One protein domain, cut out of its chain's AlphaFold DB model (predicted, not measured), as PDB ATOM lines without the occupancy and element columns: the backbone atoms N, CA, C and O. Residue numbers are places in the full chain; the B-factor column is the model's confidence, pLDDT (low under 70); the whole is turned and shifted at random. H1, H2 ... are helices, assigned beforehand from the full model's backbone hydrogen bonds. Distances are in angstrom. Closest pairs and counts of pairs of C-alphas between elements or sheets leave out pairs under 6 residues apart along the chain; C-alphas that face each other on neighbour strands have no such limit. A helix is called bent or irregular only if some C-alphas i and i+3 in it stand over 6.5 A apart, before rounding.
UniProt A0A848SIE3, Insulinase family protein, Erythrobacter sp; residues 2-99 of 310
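AT A GLANCE: This is residues 2 to 99 of the 310 residues of the protein "Insulinase family protein" of Erythrobacter sp (UniProt A0A848SIE3). This is an open, stretched-out arrangement of helices: H4 bridges the space between a small cluster of H1, H2 and H3 at one end and a wide loop bearing H5 at the other. Residues 61 to 73 run out from H4 to H5, and residues 84 to 95 fold back to the short H6, with which the printed part ends. The printed part has 98 residues with six named helices, H1 to H6 in order along the chain, and no named strand; the class is all helix. It is extended, with a radius of gyration of the C-alphas of 20.6 A and an elongated outline of 56 by 33 by 29 A.

IN THESE COORDINATES: H4 is residues 48 to 60, 17.2 A from C-alpha 48 at (-52.170, 36.449, -2.763) to C-alpha 60. H2, also 13 residues, is residues 16 to 28 and is 16.0 A long. H1 is residues 2 to 13 and is 18.6 A long, beginning with C-alpha 2 at (-56.493, 27.364, -10.287). H3 is residues 40 to 44, 6.1 A. H5 is residues 74 to 83, 14.3 A. H6 is residues 96 to 99, 5.1 A, ending with C-alpha 99 at (-32.255, 41.795, -17.941). H2 is irregular, with C-alphas 22 and 25 7.9 A apart; H1 and H4 are only just irregular, with C-alphas 7 and 10 7.0 A apart and C-alphas 54 and 57 6.7 A apart.

HOW THE PARTS SIT: H4 touches no helix, and residues 47 to 56, of which 48 to 56 belong to H4, stand free. H1 touches H3; their closest C-alphas, those of Ser 6 and Pro 40, are 4.9 A apart. H1 and H2 touch only at the corner by their link, H1 with residues 11 to 13 alone and H2 with residues 18 to 22 alone; the closest C-alphas, those of Tyr 12 and Ser 18, are 4.7 A apart. Their lines are about perpendicular, at 81 degrees. H2 and H3 are apart. H5 and H6 touch no helix. Every O i to N i+4 pair is within hydrogen-bond range in H3 and H5, against 4 of 8 in H1, 7 of 9 in H2 and 7 of 9 in H4; H6 is too short for such a pair.

THE WHOLE: The two C-alphas farthest apart, those of Ala 14 and Glu 75, are 56.2 A apart. The printed part has no cut. The links from H2 to H3, H4 to H5 and H5 to H6 are long, with 11, 13 and 12 residues. Residues 69 to 76, of which 74 to 76 belong to H5, stand free. The mean pLDDT of the printed part is 89.6; residues 3, 5 and 7 are under 70.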
ATOM      1  N   LYS A   2     -57.130  28.560 -10.885       70.56
ATOM      2  CA  LYS A   2     -56.493  27.364 -10.287       70.56
ATOM      3  C   LYS A   2     -57.234  26.047 -10.527       70.56
ATOM      4  O   LYS A   2     -56.663  25.136 -11.098       70.56
ATOM      5  N   ALA A   3     -58.520  25.988 -10.179       67.00
ATOM      6  CA  ALA A   3     -59.326  24.777 -10.358       67.00
ATOM      7  C   ALA A   3     -59.393  24.304 -11.825       67.00
ATOM      8  O   ALA A   3     -59.375  23.109 -12.083       67.00
ATOM      9  N   VAL A   4     -59.417  25.233 -12.788       70.38
ATOM     10  CA  VAL A   4     -59.414  24.904 -14.227       70.38
ATOM     11  C   VAL A   4     -58.051  24.356 -14.657       70.38
ATOM     12  O   VAL A   4     -57.995  23.381 -15.396       70.38
ATOM     13  N   ALA A   5     -56.959  24.949 -14.165       69.88
ATOM     14  CA  ALA A   5     -55.603  24.502 -14.467       69.88
ATOM     15  C   ALA A   5     -55.291  23.122 -13.853       69.88
ATOM     16  O   ALA A   5     -54.711  22.282 -14.533       69.88
ATOM     17  N   SER A   6     -55.744  22.848 -12.623       70.38
ATOM     18  CA  SER A   6     -55.578  21.532 -11.987       70.38
ATOM     19  C   SER A   6     -56.383  20.437 -12.698       70.38
ATOM     20  O   SER A   6     -55.845  19.368 -12.958       70.38
ATOM     21  N   LEU A   7     -57.642  20.707 -13.080       69.19
ATOM     22  CA  LEU A   7     -58.486  19.743 -13.807       69.19
ATOM     23  C   LEU A   7     -57.947  19.407 -15.209       69.19
ATOM     24  O   LEU A   7     -58.182  18.312 -15.713       69.19
ATOM     25  N   GLY A   8     -57.233  20.337 -15.847       71.12
ATOM     26  CA  GLY A   8     -56.614  20.122 -17.155       71.12
ATOM     27  C   GLY A   8     -55.279  19.374 -17.109       71.12
ATOM     28  O   GLY A   8     -54.815  18.925 -18.152       71.12
ATOM     29  N   TYR A   9     -54.651  19.217 -15.936       74.81
ATOM     30  CA  TYR A   9     -53.274  18.719 -15.859       74.81
ATOM     31  C   TYR A   9     -53.132  17.267 -16.337       74.81
ATOM     32  O   TYR A   9     -52.192  16.940 -17.062       74.81
ATOM     33  N   GLU A  10     -54.097  16.404 -16.009       73.12
ATOM     34  CA  GLU A  10     -54.116  15.015 -16.487       73.12
ATOM     35  C   GLU A  10     -54.256  14.926 -18.018       73.12
ATOM     36  O   GLU A  10     -53.709  14.016 -18.642       73.12
ATOM     37  N   GLN A  11     -54.900  15.914 -18.656       79.56
ATOM     38  CA  GLN A  11     -55.034  15.955 -20.116       79.56
ATOM     39  C   GLN A  11     -53.690  16.166 -20.823       79.56
ATOM     40  O   GLN A  11     -53.552  15.812 -21.998       79.56
ATOM     41  N   TYR A  12     -52.673  16.688 -20.127       82.00
ATOM     42  CA  TYR A  12     -51.347  16.838 -20.719       82.00
ATOM     43  C   TYR A  12     -50.675  15.502 -21.038       82.00
ATOM     44  O   TYR A  12     -49.833  15.461 -21.927       82.00
ATOM     45  N   SER A  13     -51.073  14.408 -20.385       88.38
ATOM     46  CA  SER A  13     -50.553  13.069 -20.685       88.38
ATOM     47  C   SER A  13     -51.438  12.289 -21.671       88.38
ATOM     48  O   SER A  13     -51.140  11.139 -21.977       88.38
ATOM     49  N   ALA A  14     -52.519  12.878 -22.196       92.62
ATOM     50  CA  ALA A  14     -53.515  12.155 -22.998       92.62
ATOM     51  C   ALA A  14     -53.091  11.874 -24.452       92.62
ATOM     52  O   ALA A  14     -53.710  11.054 -25.125       92.62
ATOM     53  N   SER A  15     -52.061  12.550 -24.960       95.12
ATOM     54  CA  SER A  15     -51.551  12.357 -26.322       95.12
ATOM     55  C   SER A  15     -50.064  12.717 -26.388       95.12
ATOM     56  O   SER A  15     -49.599  13.505 -25.554       95.12
ATOM     57  N   PRO A  16     -49.306  12.218 -27.379       95.69
ATOM     58  CA  PRO A  16     -47.906  12.601 -27.532       95.69
ATOM     59  C   PRO A  16     -47.737  14.113 -27.748       95.69
ATOM     60  O   PRO A  16     -46.835  14.722 -27.177       95.69
ATOM     61  N   GLY A  17     -48.637  14.745 -28.512       94.75
ATOM     62  CA  GLY A  17     -48.625  16.196 -28.723       94.75
ATOM     63  C   GLY A  17     -48.884  16.997 -27.447       94.75
ATOM     64  O   GLY A  17     -48.257  18.035 -27.240       94.75
ATOM     65  N   SER A  18     -49.762  16.504 -26.568       94.38
ATOM     66  CA  SER A  18     -50.037  17.135 -25.274       94.38
ATOM     67  C   SER A  18     -48.801  17.136 -24.369       94.38
ATOM     68  O   SER A  18     -48.504  18.156 -23.748       94.38
ATOM     69  N   VAL A  19     -48.045  16.033 -24.353       96.00
ATOM     70  CA  VAL A  19     -46.803  15.924 -23.572       96.00
ATOM     71  C   VAL A  19     -45.726  16.838 -24.142       96.00
ATOM     72  O   VAL A  19     -45.097  17.564 -23.383       96.00
ATOM     73  N   VAL A  20     -45.550  16.871 -25.471       95.94
ATOM     74  CA  VAL A  20     -44.626  17.823 -26.112       95.94
ATOM     75  C   VAL A  20     -44.995  19.260 -25.739       95.94
ATOM     76  O   VAL A  20     -44.134  20.010 -25.302       95.94
ATOM     77  N   SER A  21     -46.272  19.635 -25.829       93.69
ATOM     78  CA  SER A  21     -46.734  20.978 -25.455       93.69
ATOM     79  C   SER A  21     -46.430  21.334 -23.991       93.69
ATOM     80  O   SER A  21     -46.050  22.467 -23.700       93.69
ATOM     81  N   ARG A  22     -46.556  20.367 -23.069       93.94
ATOM     82  CA  ARG A  22     -46.294  20.561 -21.633       93.94
ATOM     83  C   ARG A  22     -44.803  20.669 -21.306       93.94
ATOM     84  O   ARG A  22     -44.414  21.504 -20.491       93.94
ATOM     85  N   ASP A  23     -43.992  19.795 -21.891       94.50
ATOM     86  CA  ASP A  23     -42.672  19.459 -21.354       94.50
ATOM     87  C   ASP A  23     -41.503  19.879 -22.247       94.50
ATOM     88  O   ASP A  23     -40.371  19.938 -21.769       94.50
ATOM     89  N   LEU A  24     -41.750  20.156 -23.532       96.38
ATOM     90  CA  LEU A  24     -40.687  20.366 -24.513       96.38
ATOM     91  C   LEU A  24     -39.700  21.441 -24.068       96.38
ATOM     92  O   LEU A  24     -38.513  21.158 -24.001       96.38
ATOM     93  N   ASN A  25     -40.169  22.643 -23.729       96.12
ATOM     94  CA  ASN A  25     -39.261  23.733 -23.367       96.12
ATOM     95  C   ASN A  25     -38.481  23.429 -22.082       96.12
ATOM     96  O   ASN A  25     -37.314  23.786 -21.991       96.12
ATOM     97  N   TYR A  26     -39.087  22.738 -21.110       96.56
ATOM     98  CA  TYR A  26     -38.378  22.331 -19.896       96.56
ATOM     99  C   TYR A  26     -37.163  21.467 -20.243       96.56
ATOM    100  O   TYR A  26     -36.062  21.785 -19.821       96.56
ATOM    101  N   TYR A  27     -37.328  20.435 -21.072       96.69
ATOM    102  CA  TYR A  27     -36.213  19.555 -21.437       96.69
ATOM    103  C   TYR A  27     -35.288  20.132 -22.514       96.69
ATOM    104  O   TYR A  27     -34.094  19.847 -22.496       96.69
ATOM    105  N   LEU A  28     -35.815  20.950 -23.426       96.69
ATOM    106  CA  LEU A  28     -35.033  21.609 -24.471       96.69
ATOM    107  C   LEU A  28     -34.003  22.566 -23.873       96.69
ATOM    108  O   LEU A  28     -32.907  22.663 -24.406       96.69
ATOM    109  N   TYR A  29     -34.339  23.241 -22.773       96.12
ATOM    110  CA  TYR A  29     -33.455  24.169 -22.068       96.12
ATOM    111  C   TYR A  29     -32.852  23.544 -20.802       96.12
ATOM    112  O   TYR A  29     -32.815  24.197 -19.763       96.12
ATOM    113  N   ASP A  30     -32.423  22.282 -20.875       94.06
ATOM    114  CA  ASP A  30     -31.693  21.580 -19.803       94.06
ATOM    115  C   ASP A  30     -32.413  21.579 -18.441       94.06
ATOM    116  O   ASP A  30     -31.881  21.982 -17.408       94.06
ATOM    117  N   GLU A  31     -33.687  21.186 -18.448       95.06
ATOM    118  CA  GLU A  31     -34.534  21.127 -17.249       95.06
ATOM    119  C   GLU A  31     -34.649  22.471 -16.508       95.06
ATOM    120  O   GLU A  31     -34.860  22.540 -15.291       95.06
ATOM    121  N   ASN A  32     -34.552  23.580 -17.247       94.25
ATOM    122  CA  ASN A  32     -34.616  24.905 -16.659       94.25
ATOM    123  C   ASN A  32     -36.017  25.184 -16.072       94.25
ATOM    124  O   ASN A  32     -37.023  25.183 -16.795       94.25
ATOM    125  N   PRO A  33     -36.110  25.492 -14.762       92.94
ATOM    126  CA  PRO A  33     -37.379  25.633 -14.054       92.94
ATOM    127  C   PRO A  33     -38.245  26.795 -14.552       92.94
ATOM    128  O   PRO A  33     -39.449  26.785 -14.305       92.94
ATOM    129  N   VAL A  34     -37.677  27.772 -15.270       91.56
ATOM    130  CA  VAL A  34     -38.435  28.864 -15.908       91.56
ATOM    131  C   VAL A  34     -39.419  28.324 -16.949       91.56
ATOM    132  O   VAL A  34     -40.499  28.886 -17.118       91.56
ATOM    133  N   PHE A  35     -39.073  27.218 -17.609       94.50
ATOM    134  CA  PHE A  35     -39.895  26.592 -18.644       94.50
ATOM    135  C   PHE A  35     -40.738  25.423 -18.127       94.50
ATOM    136  O   PHE A  35     -41.421  24.761 -18.909       94.50
ATOM    137  N   ARG A  36     -40.704  25.145 -16.820       94.12
ATOM    138  CA  ARG A  36     -41.472  24.051 -16.230       94.12
ATOM    139  C   ARG A  36     -42.960  24.392 -16.219       94.12
ATOM    140  O   ARG A  36     -43.368  25.387 -15.619       94.12
ATOM    141  N   THR A  37     -43.786  23.515 -16.786       91.50
ATOM    142  CA  THR A  37     -45.239  23.616 -16.599       91.50
ATOM    143  C   THR A  37     -45.590  23.370 -15.120       91.50
ATOM    144  O   THR A  37     -45.168  22.351 -14.563       91.50
ATOM    145  N   PRO A  38     -46.350  24.267 -14.458       90.25
ATOM    146  CA  PRO A  38     -46.714  24.106 -13.050       90.25
ATOM    147  C   PRO A  38     -47.510  22.825 -12.782       90.25
ATOM    148  O   PRO A  38     -48.440  22.504 -13.521       90.25
ATOM    149  N   THR A  39     -47.187  22.127 -11.689       89.25
ATOM    150  CA  THR A  39     -47.966  20.964 -11.231       89.25
ATOM    151  C   THR A  39     -49.228  21.400 -10.473       89.25
ATOM    152  O   THR A  39     -49.297  22.548 -10.011       89.25
ATOM    153  N   PRO A  40     -50.225  20.512 -10.286       87.38
ATOM    154  CA  PRO A  40     -51.396  20.809  -9.463       87.38
ATOM    155  C   PRO A  40     -51.027  21.297  -8.057       87.38
ATOM    156  O   PRO A  40     -51.590  22.284  -7.589       87.38
ATOM    157  N   GLU A  41     -50.013  20.702  -7.427       89.50
ATOM    158  CA  GLU A  41     -49.543  21.087  -6.093       89.50
ATOM    159  C   GLU A  41     -48.938  22.501  -6.092       89.50
ATOM    160  O   GLU A  41     -49.198  23.291  -5.185       89.50
ATOM    161  N   MET A  42     -48.174  22.864  -7.133       90.12
ATOM    162  CA  MET A  42     -47.628  24.223  -7.288       90.12
ATOM    163  C   MET A  42     -48.746  25.265  -7.451       90.12
ATOM    164  O   MET A  42     -48.678  26.366  -6.894       90.12
ATOM    165  N   LEU A  43     -49.798  24.917  -8.198       89.00
ATOM    166  CA  LEU A  43     -50.965  25.778  -8.392       89.00
ATOM    167  C   LEU A  43     -51.762  25.941  -7.093       89.00
ATOM    168  O   LEU A  43     -52.188  27.051  -6.756       89.00
ATOM    169  N   GLU A  44     -51.949  24.861  -6.338       89.38
ATOM    170  CA  GLU A  44     -52.613  24.890  -5.035       89.38
ATOM    171  C   GLU A  44     -51.856  25.772  -4.043       89.38
ATOM    172  O   GLU A  44     -52.471  26.665  -3.456       89.38
ATOM    173  N   ALA A  45     -50.530  25.628  -3.974       91.31
ATOM    174  CA  ALA A  45     -49.653  26.382  -3.079       91.31
ATOM    175  C   ALA A  45     -49.543  27.889  -3.383       91.31
ATOM    176  O   ALA A  45     -48.991  28.636  -2.582       91.31
ATOM    177  N   THR A  46     -50.044  28.368  -4.526       91.56
ATOM    178  CA  THR A  46     -49.997  29.802  -4.857       91.56
ATOM    179  C   THR A  46     -50.918  30.615  -3.931       91.56
ATOM    180  O   THR A  46     -52.034  30.201  -3.645       91.56
ATOM    181  N   ASP A  47     -50.558  31.819  -3.512       93.38
ATOM    182  CA  ASP A  47     -51.456  32.676  -2.727       93.38
ATOM    183  C   ASP A  47     -51.325  34.158  -3.109       93.38
ATOM    184  O   ASP A  47     -50.553  34.544  -3.993       93.38
ATOM    185  N   VAL A  48     -52.157  35.002  -2.492       94.75
ATOM    186  CA  VAL A  48     -52.170  36.449  -2.763       94.75
ATOM    187  C   VAL A  48     -50.867  37.108  -2.306       94.75
ATOM    188  O   VAL A  48     -50.409  38.060  -2.940       94.75
ATOM    189  N   GLU A  49     -50.264  36.612  -1.226       96.06
ATOM    190  CA  GLU A  49     -49.011  37.147  -0.696       96.06
ATOM    191  C   GLU A  49     -47.850  36.876  -1.658       96.06
ATOM    192  O   GLU A  49     -47.127  37.802  -2.027       96.06
ATOM    193  N   GLY A  50     -47.731  35.647  -2.158       94.19
ATOM    194  CA  GLY A  50     -46.777  35.241  -3.181       94.19
ATOM    195  C   GLY A  50     -46.982  35.996  -4.490       94.19
ATOM    196  O   GLY A  50     -46.015  36.509  -5.055       94.19
ATOM    197  N   PHE A  51     -48.233  36.165  -4.935       93.44
ATOM    198  CA  PHE A  51     -48.536  36.992  -6.106       93.44
ATOM    199  C   PHE A  51     -48.032  38.428  -5.919       93.44
ATOM    200  O   PHE A  51     -47.321  38.958  -6.774       93.44
ATOM    201  N   ARG A  52     -48.351  39.055  -4.781       94.94
ATOM    202  CA  ARG A  52     -47.913  40.419  -4.470       94.94
ATOM    203  C   ARG A  52     -46.392  40.515  -4.405       94.94
ATOM    204  O   ARG A  52     -45.827  41.438  -4.983       94.94
ATOM    205  N   LYS A  53     -45.734  39.556  -3.756       94.75
ATOM    206  CA  LYS A  53     -44.275  39.494  -3.627       94.75
ATOM    207  C   LYS A  53     -43.569  39.466  -4.984       94.75
ATOM    208  O   LYS A  53     -42.506  40.065  -5.114       94.75
ATOM    209  N   VAL A  54     -44.157  38.803  -5.981       90.94
ATOM    210  CA  VAL A  54     -43.615  38.745  -7.346       90.94
ATOM    211  C   VAL A  54     -43.939  40.017  -8.129       90.94
ATOM    212  O   VAL A  54     -43.039  40.647  -8.678       90.94
ATOM    213  N   TRP A  55     -45.210  40.417  -8.183       92.50
ATOM    214  CA  TRP A  55     -45.662  41.444  -9.126       92.50
ATOM    215  C   TRP A  55     -45.504  42.872  -8.626       92.50
ATOM    216  O   TRP A  55     -45.216  43.756  -9.429       92.50
ATOM    217  N   GLN A  56     -45.672  43.128  -7.327       91.88
ATOM    218  CA  GLN A  56     -45.618  44.492  -6.799       91.88
ATOM    219  C   GLN A  56     -44.268  45.176  -7.096       91.88
ATOM    220  O   GLN A  56     -44.296  46.276  -7.647       91.88
ATOM    221  N   PRO A  57     -43.095  44.544  -6.865       88.81
ATOM    222  CA  PRO A  57     -41.817  45.164  -7.210       88.81
ATOM    223  C   PRO A  57     -41.657  45.428  -8.712       88.81
ATOM    224  O   PRO A  57     -41.112  46.458  -9.088       88.81
ATOM    225  N   ILE A  58     -42.145  44.525  -9.570       88.56
ATOM    226  CA  ILE A  58     -42.064  44.670 -11.032       88.56
ATOM    227  C   ILE A  58     -42.919  45.859 -11.492       88.56
ATOM    228  O   ILE A  58     -42.461  46.690 -12.267       88.56
ATOM    229  N   LEU A  59     -44.140  45.981 -10.965       89.31
ATOM    230  CA  LEU A  59     -45.077  47.055 -11.311       89.31
ATOM    231  C   LEU A  59     -44.669  48.428 -10.749       89.31
ATOM    232  O   LEU A  59     -45.122  49.453 -11.261       89.31
ATOM    233  N   GLU A  60     -43.804  48.477  -9.737       88.44
ATOM    234  CA  GLU A  60     -43.241  49.714  -9.170       88.44
ATOM    235  C   GLU A  60     -41.947  50.174  -9.874       88.44
ATOM    236  O   GLU A  60     -41.489  51.298  -9.655       88.44
ATOM    237  N   GLN A  61     -41.346  49.329 -10.719       89.31
ATOM    238  CA  GLN A  61     -40.032  49.553 -11.331       89.31
ATOM    239  C   GLN A  61     -40.102  49.606 -12.863       89.31
ATOM    240  O   GLN A  61     -41.085  49.213 -13.487       89.31
ATOM    241  N   GLY A  62     -39.038  50.109 -13.479       86.75
ATOM    242  CA  GLY A  62     -38.861  50.174 -14.926       86.75
ATOM    243  C   GLY A  62     -39.565  51.340 -15.614       86.75
ATOM    244  O   GLY A  62     -40.430  51.989 -15.022       86.75
ATOM    245  N   PRO A  63     -39.164  51.642 -16.858       87.19
ATOM    246  CA  PRO A  63     -39.794  52.689 -17.649       87.19
ATOM    247  C   PRO A  63     -41.236  52.307 -18.010       87.19
ATOM    248  O   PRO A  63     -41.566  51.129 -18.130       87.19
ATOM    249  N   VAL A  64     -42.081  53.317 -18.212       89.12
ATOM    250  CA  VAL A  64     -43.382  53.160 -18.873       89.12
ATOM    251  C   VAL A  64     -43.216  53.674 -20.293       89.12
ATOM    252  O   VAL A  64     -42.870  54.838 -20.487       89.12
ATOM    253  N   GLU A  65     -43.440  52.811 -21.278       89.81
ATOM    254  CA  GLU A  65     -43.483  53.202 -22.683       89.81
ATOM    255  C   GLU A  65     -44.935  53.251 -23.151       89.81
ATOM    256  O   GLU A  65     -45.742  52.389 -22.803       89.81
ATOM    257  N   ILE A  66     -45.268  54.285 -23.922       91.12
ATOM    258  CA  ILE A  66     -46.608  54.483 -24.463       91.12
ATOM    259  C   ILE A  66     -46.479  54.689 -25.959       91.12
ATOM    260  O   ILE A  66     -45.812  55.616 -26.418       91.12
ATOM    261  N   LEU A  67     -47.138  53.814 -26.707       88.81
ATOM    262  CA  LEU A  67     -47.179  53.846 -28.157       88.81
ATOM    263  C   LEU A  67     -48.619  54.133 -28.578       88.81
ATOM    264  O   LEU A  67     -49.522  53.362 -28.260       88.81
ATOM    265  N   ILE A  68     -48.835  55.244 -29.280       89.25
ATOM    266  CA  ILE A  68     -50.153  55.633 -29.793       89.25
ATOM    267  C   ILE A  68     -50.117  55.514 -31.315       89.25
ATOM    268  O   ILE A  68     -49.330  56.190 -31.977       89.25
ATOM    269  N   PHE A  69     -50.964  54.644 -31.862       85.62
ATOM    270  CA  PHE A  69     -51.110  54.418 -33.299       85.62
ATOM    271  C   PHE A  69     -52.559  54.644 -33.717       85.62
ATOM    272  O   PHE A  69     -53.471  54.082 -33.112       85.62
ATOM    273  N   GLY A  70     -52.764  55.395 -34.795       87.25
ATOM    274  CA  GLY A  70     -54.085  55.635 -35.364       87.25
ATOM    275  C   GLY A  70     -54.296  57.096 -35.730       87.25
ATOM    276  O   GLY A  70     -53.336  57.844 -35.898       87.25
ATOM    277  N   ASP A  71     -55.564  57.466 -35.857       90.38
ATOM    278  CA  ASP A  71     -56.006  58.838 -36.073       90.38
ATOM    279  C   ASP A  71     -56.325  59.477 -34.716       90.38
ATOM    280  O   ASP A  71     -57.201  58.996 -33.994       90.38
ATOM    281  N   PHE A  72     -55.555  60.491 -34.332       93.19
ATOM    282  CA  PHE A  72     -55.709  61.204 -33.067       93.19
ATOM    283  C   PHE A  72     -55.128  62.615 -33.173       93.19
ATOM    284  O   PHE A  72     -54.204  62.864 -33.952       93.19
ATOM    285  N   ASP A  73     -55.640  63.530 -32.351       96.94
ATOM    286  CA  ASP A  73     -55.037  64.848 -32.180       96.94
ATOM    287  C   ASP A  73     -53.788  64.731 -31.299       96.94
ATOM    288  O   ASP A  73     -53.829  64.253 -30.159       96.94
ATOM    289  N   ARG A  74     -52.638  65.113 -31.858       95.88
ATOM    290  CA  ARG A  74     -51.341  64.931 -31.204       95.88
ATOM    291  C   ARG A  74     -51.215  65.811 -29.969       95.88
ATOM    292  O   ARG A  74     -50.654  65.370 -28.967       95.88
ATOM    293  N   GLU A  75     -51.669  67.052 -30.054       97.12
ATOM    294  CA  GLU A  75     -51.570  68.029 -28.981       97.12
ATOM    295  C   GLU A  75     -52.465  67.633 -27.797       97.12
ATOM    296  O   GLU A  75     -52.007  67.679 -26.651       97.12
ATOM    297  N   GLU A  76     -53.685  67.159 -28.064       97.12
ATOM    298  CA  GLU A  76     -54.596  66.597 -27.061       97.12
ATOM    299  C   GLU A  76     -53.994  65.354 -26.398       97.12
ATOM    300  O   GLU A  76     -53.887  65.301 -25.170       97.12
ATOM    301  N   ALA A  77     -53.496  64.399 -27.191       96.50
ATOM    302  CA  ALA A  77     -52.878  63.187 -26.663       96.50
ATOM    303  C   ALA A  77     -51.665  63.496 -25.774       96.50
ATOM    304  O   ALA A  77     -51.511  62.907 -24.705       96.50
ATOM    305  N   VAL A  78     -50.804  64.440 -26.168       96.06
ATOM    306  CA  VAL A  78     -49.657  64.855 -25.344       96.06
ATOM    307  C   VAL A  78     -50.116  65.458 -24.018       96.06
ATOM    308  O   VAL A  78     -49.531  65.147 -22.977       96.06
ATOM    309  N   GLU A  79     -51.151  66.297 -24.024       97.12
ATOM    310  CA  GLU A  79     -51.662  66.908 -22.797       97.12
ATOM    311  C   GLU A  79     -52.312  65.875 -21.862       97.12
ATOM    312  O   GLU A  79     -52.080  65.914 -20.648       97.12
ATOM    313  N   ASP A  80     -53.044  64.903 -22.404       96.62
ATOM    314  CA  ASP A  80     -53.611  63.796 -21.630       96.62
ATOM    315  C   ASP A  80     -52.527  62.893 -21.040       96.62
ATOM    316  O   ASP A  80     -52.564  62.564 -19.848       96.62
ATOM    317  N   LEU A  81     -51.504  62.547 -21.827       96.12
ATOM    318  CA  LEU A  81     -50.350  61.791 -21.344       96.12
ATOM    319  C   LEU A  81     -49.624  62.536 -20.227       96.12
ATOM    320  O   LEU A  81     -49.276  61.930 -19.216       96.12
ATOM    321  N   ARG A  82     -49.438  63.855 -20.362       95.75
ATOM    322  CA  ARG A  82     -48.801  64.691 -19.337       95.75
ATOM    323  C   ARG A  82     -49.579  64.673 -18.019       95.75
ATOM    324  O   ARG A  82     -48.964  64.633 -16.956       95.75
ATOM    325  N   ARG A  83     -50.916  64.716 -18.072       96.50
ATOM    326  CA  ARG A  83     -51.798  64.705 -16.887       96.50
ATOM    327  C   ARG A  83     -51.934  63.330 -16.236       96.50
ATOM    328  O   ARG A  83     -52.283  63.261 -15.061       96.50
ATOM    329  N   THR A  84     -51.691  62.260 -16.989       95.31
ATOM    330  CA  THR A  84     -51.857  60.874 -16.536       95.31
ATOM    331  C   THR A  84     -50.503  60.225 -16.252       95.31
ATOM    332  O   THR A  84     -49.994  60.308 -15.137       95.31
ATOM    333  N   PHE A  85     -49.885  59.606 -17.253       92.19
ATOM    334  CA  PHE A  85     -48.635  58.864 -17.110       92.19
ATOM    335  C   PHE A  85     -47.435  59.766 -16.810       92.19
ATOM    336  O   PHE A  85     -46.554  59.377 -16.052       92.19
ATOM    337  N   GLY A  86     -47.424  60.990 -17.340       91.69
ATOM    338  CA  GLY A  86     -46.424  62.011 -17.029       91.69
ATOM    339  C   GLY A  86     -46.536  62.579 -15.611       91.69
ATOM    340  O   GLY A  86     -45.608  63.237 -15.151       91.69
ATOM    341  N   ALA A  87     -47.644  62.316 -14.911       94.44
ATOM    342  CA  ALA A  87     -47.824  62.664 -13.503       94.44
ATOM    343  C   ALA A  87     -47.413  61.526 -12.549       94.44
ATOM    344  O   ALA A  87     -47.507  61.688 -11.329       94.44
ATOM    345  N   LEU A  88     -46.973  60.373 -13.074       91.19
ATOM    346  CA  LEU A  88     -46.437  59.295 -12.249       91.19
ATOM    347  C   LEU A  88     -45.135  59.744 -11.562       91.19
ATOM    348  O   LEU A  88     -44.340  60.466 -12.163       91.19
ATOM    349  N   PRO A  89     -44.888  59.304 -10.316       89.81
ATOM    350  CA  PRO A  89     -43.613  59.549  -9.654       89.81
ATOM    351  C   PRO A  89     -42.467  58.833 -10.379       89.81
ATOM    352  O   PRO A  89     -42.685  57.821 -11.053       89.81
ATOM    353  N   ASP A  90     -41.241  59.322 -10.173       88.56
ATOM    354  CA  ASP A  90     -40.033  58.704 -10.717       88.56
ATOM    355  C   ASP A  90     -39.964  57.216 -10.361       88.56
ATOM    356  O   ASP A  90     -40.068  56.805  -9.199       88.56
ATOM    357  N   ARG A  91     -39.769  56.394 -11.392       90.06
ATOM    358  CA  ARG A  91     -39.728  54.938 -11.272       90.06
ATOM    359  C   ARG A  91     -38.287  54.476 -11.153       90.06
ATOM    360  O   ARG A  91     -37.401  54.952 -11.861       90.06
ATOM    361  N   LYS A  92     -38.040  53.516 -10.263       90.44
ATOM    362  CA  LYS A  92     -36.698  52.941 -10.107       90.44
ATOM    363  C   LYS A  92     -36.342  52.135 -11.362       90.44
ATOM    364  O   LYS A  92     -37.200  51.399 -11.849       90.44
ATOM    365  N   PRO A  93     -35.106  52.220 -11.878       87.31
ATOM    366  CA  PRO A  93     -34.693  51.411 -13.017       87.31
ATOM    367  C   PRO A  93     -34.719  49.918 -12.671       87.31
ATOM    368  O   PRO A  93     -34.506  49.533 -11.520       87.31
ATOM    369  N   ILE A  94     -34.950  49.076 -13.681       84.88
ATOM    370  CA  ILE A  94     -34.842  47.619 -13.533       84.88
ATOM    371  C   ILE A  94     -33.357  47.269 -13.351       84.88
ATOM    372  O   ILE A  94     -32.527  47.753 -14.127       84.88
ATOM    373  N   PRO A  95     -32.989  46.426 -12.369       84.75
ATOM    374  CA  PRO A  95     -31.611  45.969 -12.226       84.75
ATOM    375  C   PRO A  95     -31.114  45.257 -13.492       84.75
ATOM    376  O   PRO A  95     -31.762  44.333 -13.980       84.75
ATOM    377  N   GLN A  96     -29.933  45.625 -13.994       79.31
ATOM    378  CA  GLN A  96     -29.382  45.059 -15.236       79.31
ATOM    379  C   GLN A  96     -29.211  43.531 -15.180       79.31
ATOM    380  O   GLN A  96     -29.442  42.852 -16.174       79.31
ATOM    381  N   ALA A  97     -28.894  42.975 -14.007       80.06
ATOM    382  CA  ALA A  97     -28.792  41.527 -13.809       80.06
ATOM    383  C   ALA A  97     -30.114  40.780 -14.080       80.06
ATOM    384  O   ALA A  97     -30.094  39.630 -14.495       80.06
ATOM    385  N   VAL A  98     -31.268  41.432 -13.890       77.69
ATOM    386  CA  VAL A  98     -32.586  40.853 -14.213       77.69
ATOM    387  C   VAL A  98     -32.830  40.823 -15.727       77.69
ATOM    388  O   VAL A  98     -33.637  40.020 -16.196       77.69
ATOM    389  N   LEU A  99     -32.150  41.687 -16.484       73.69
ATOM    390  CA  LEU A  99     -32.255  41.795 -17.941       73.69
ATOM    391  C   LEU A  99     -31.250  40.886 -18.668       73.69
ATOM    392  O   LEU A  99     -31.533  40.428 -19.767       73.69
TER     393      LEU A  99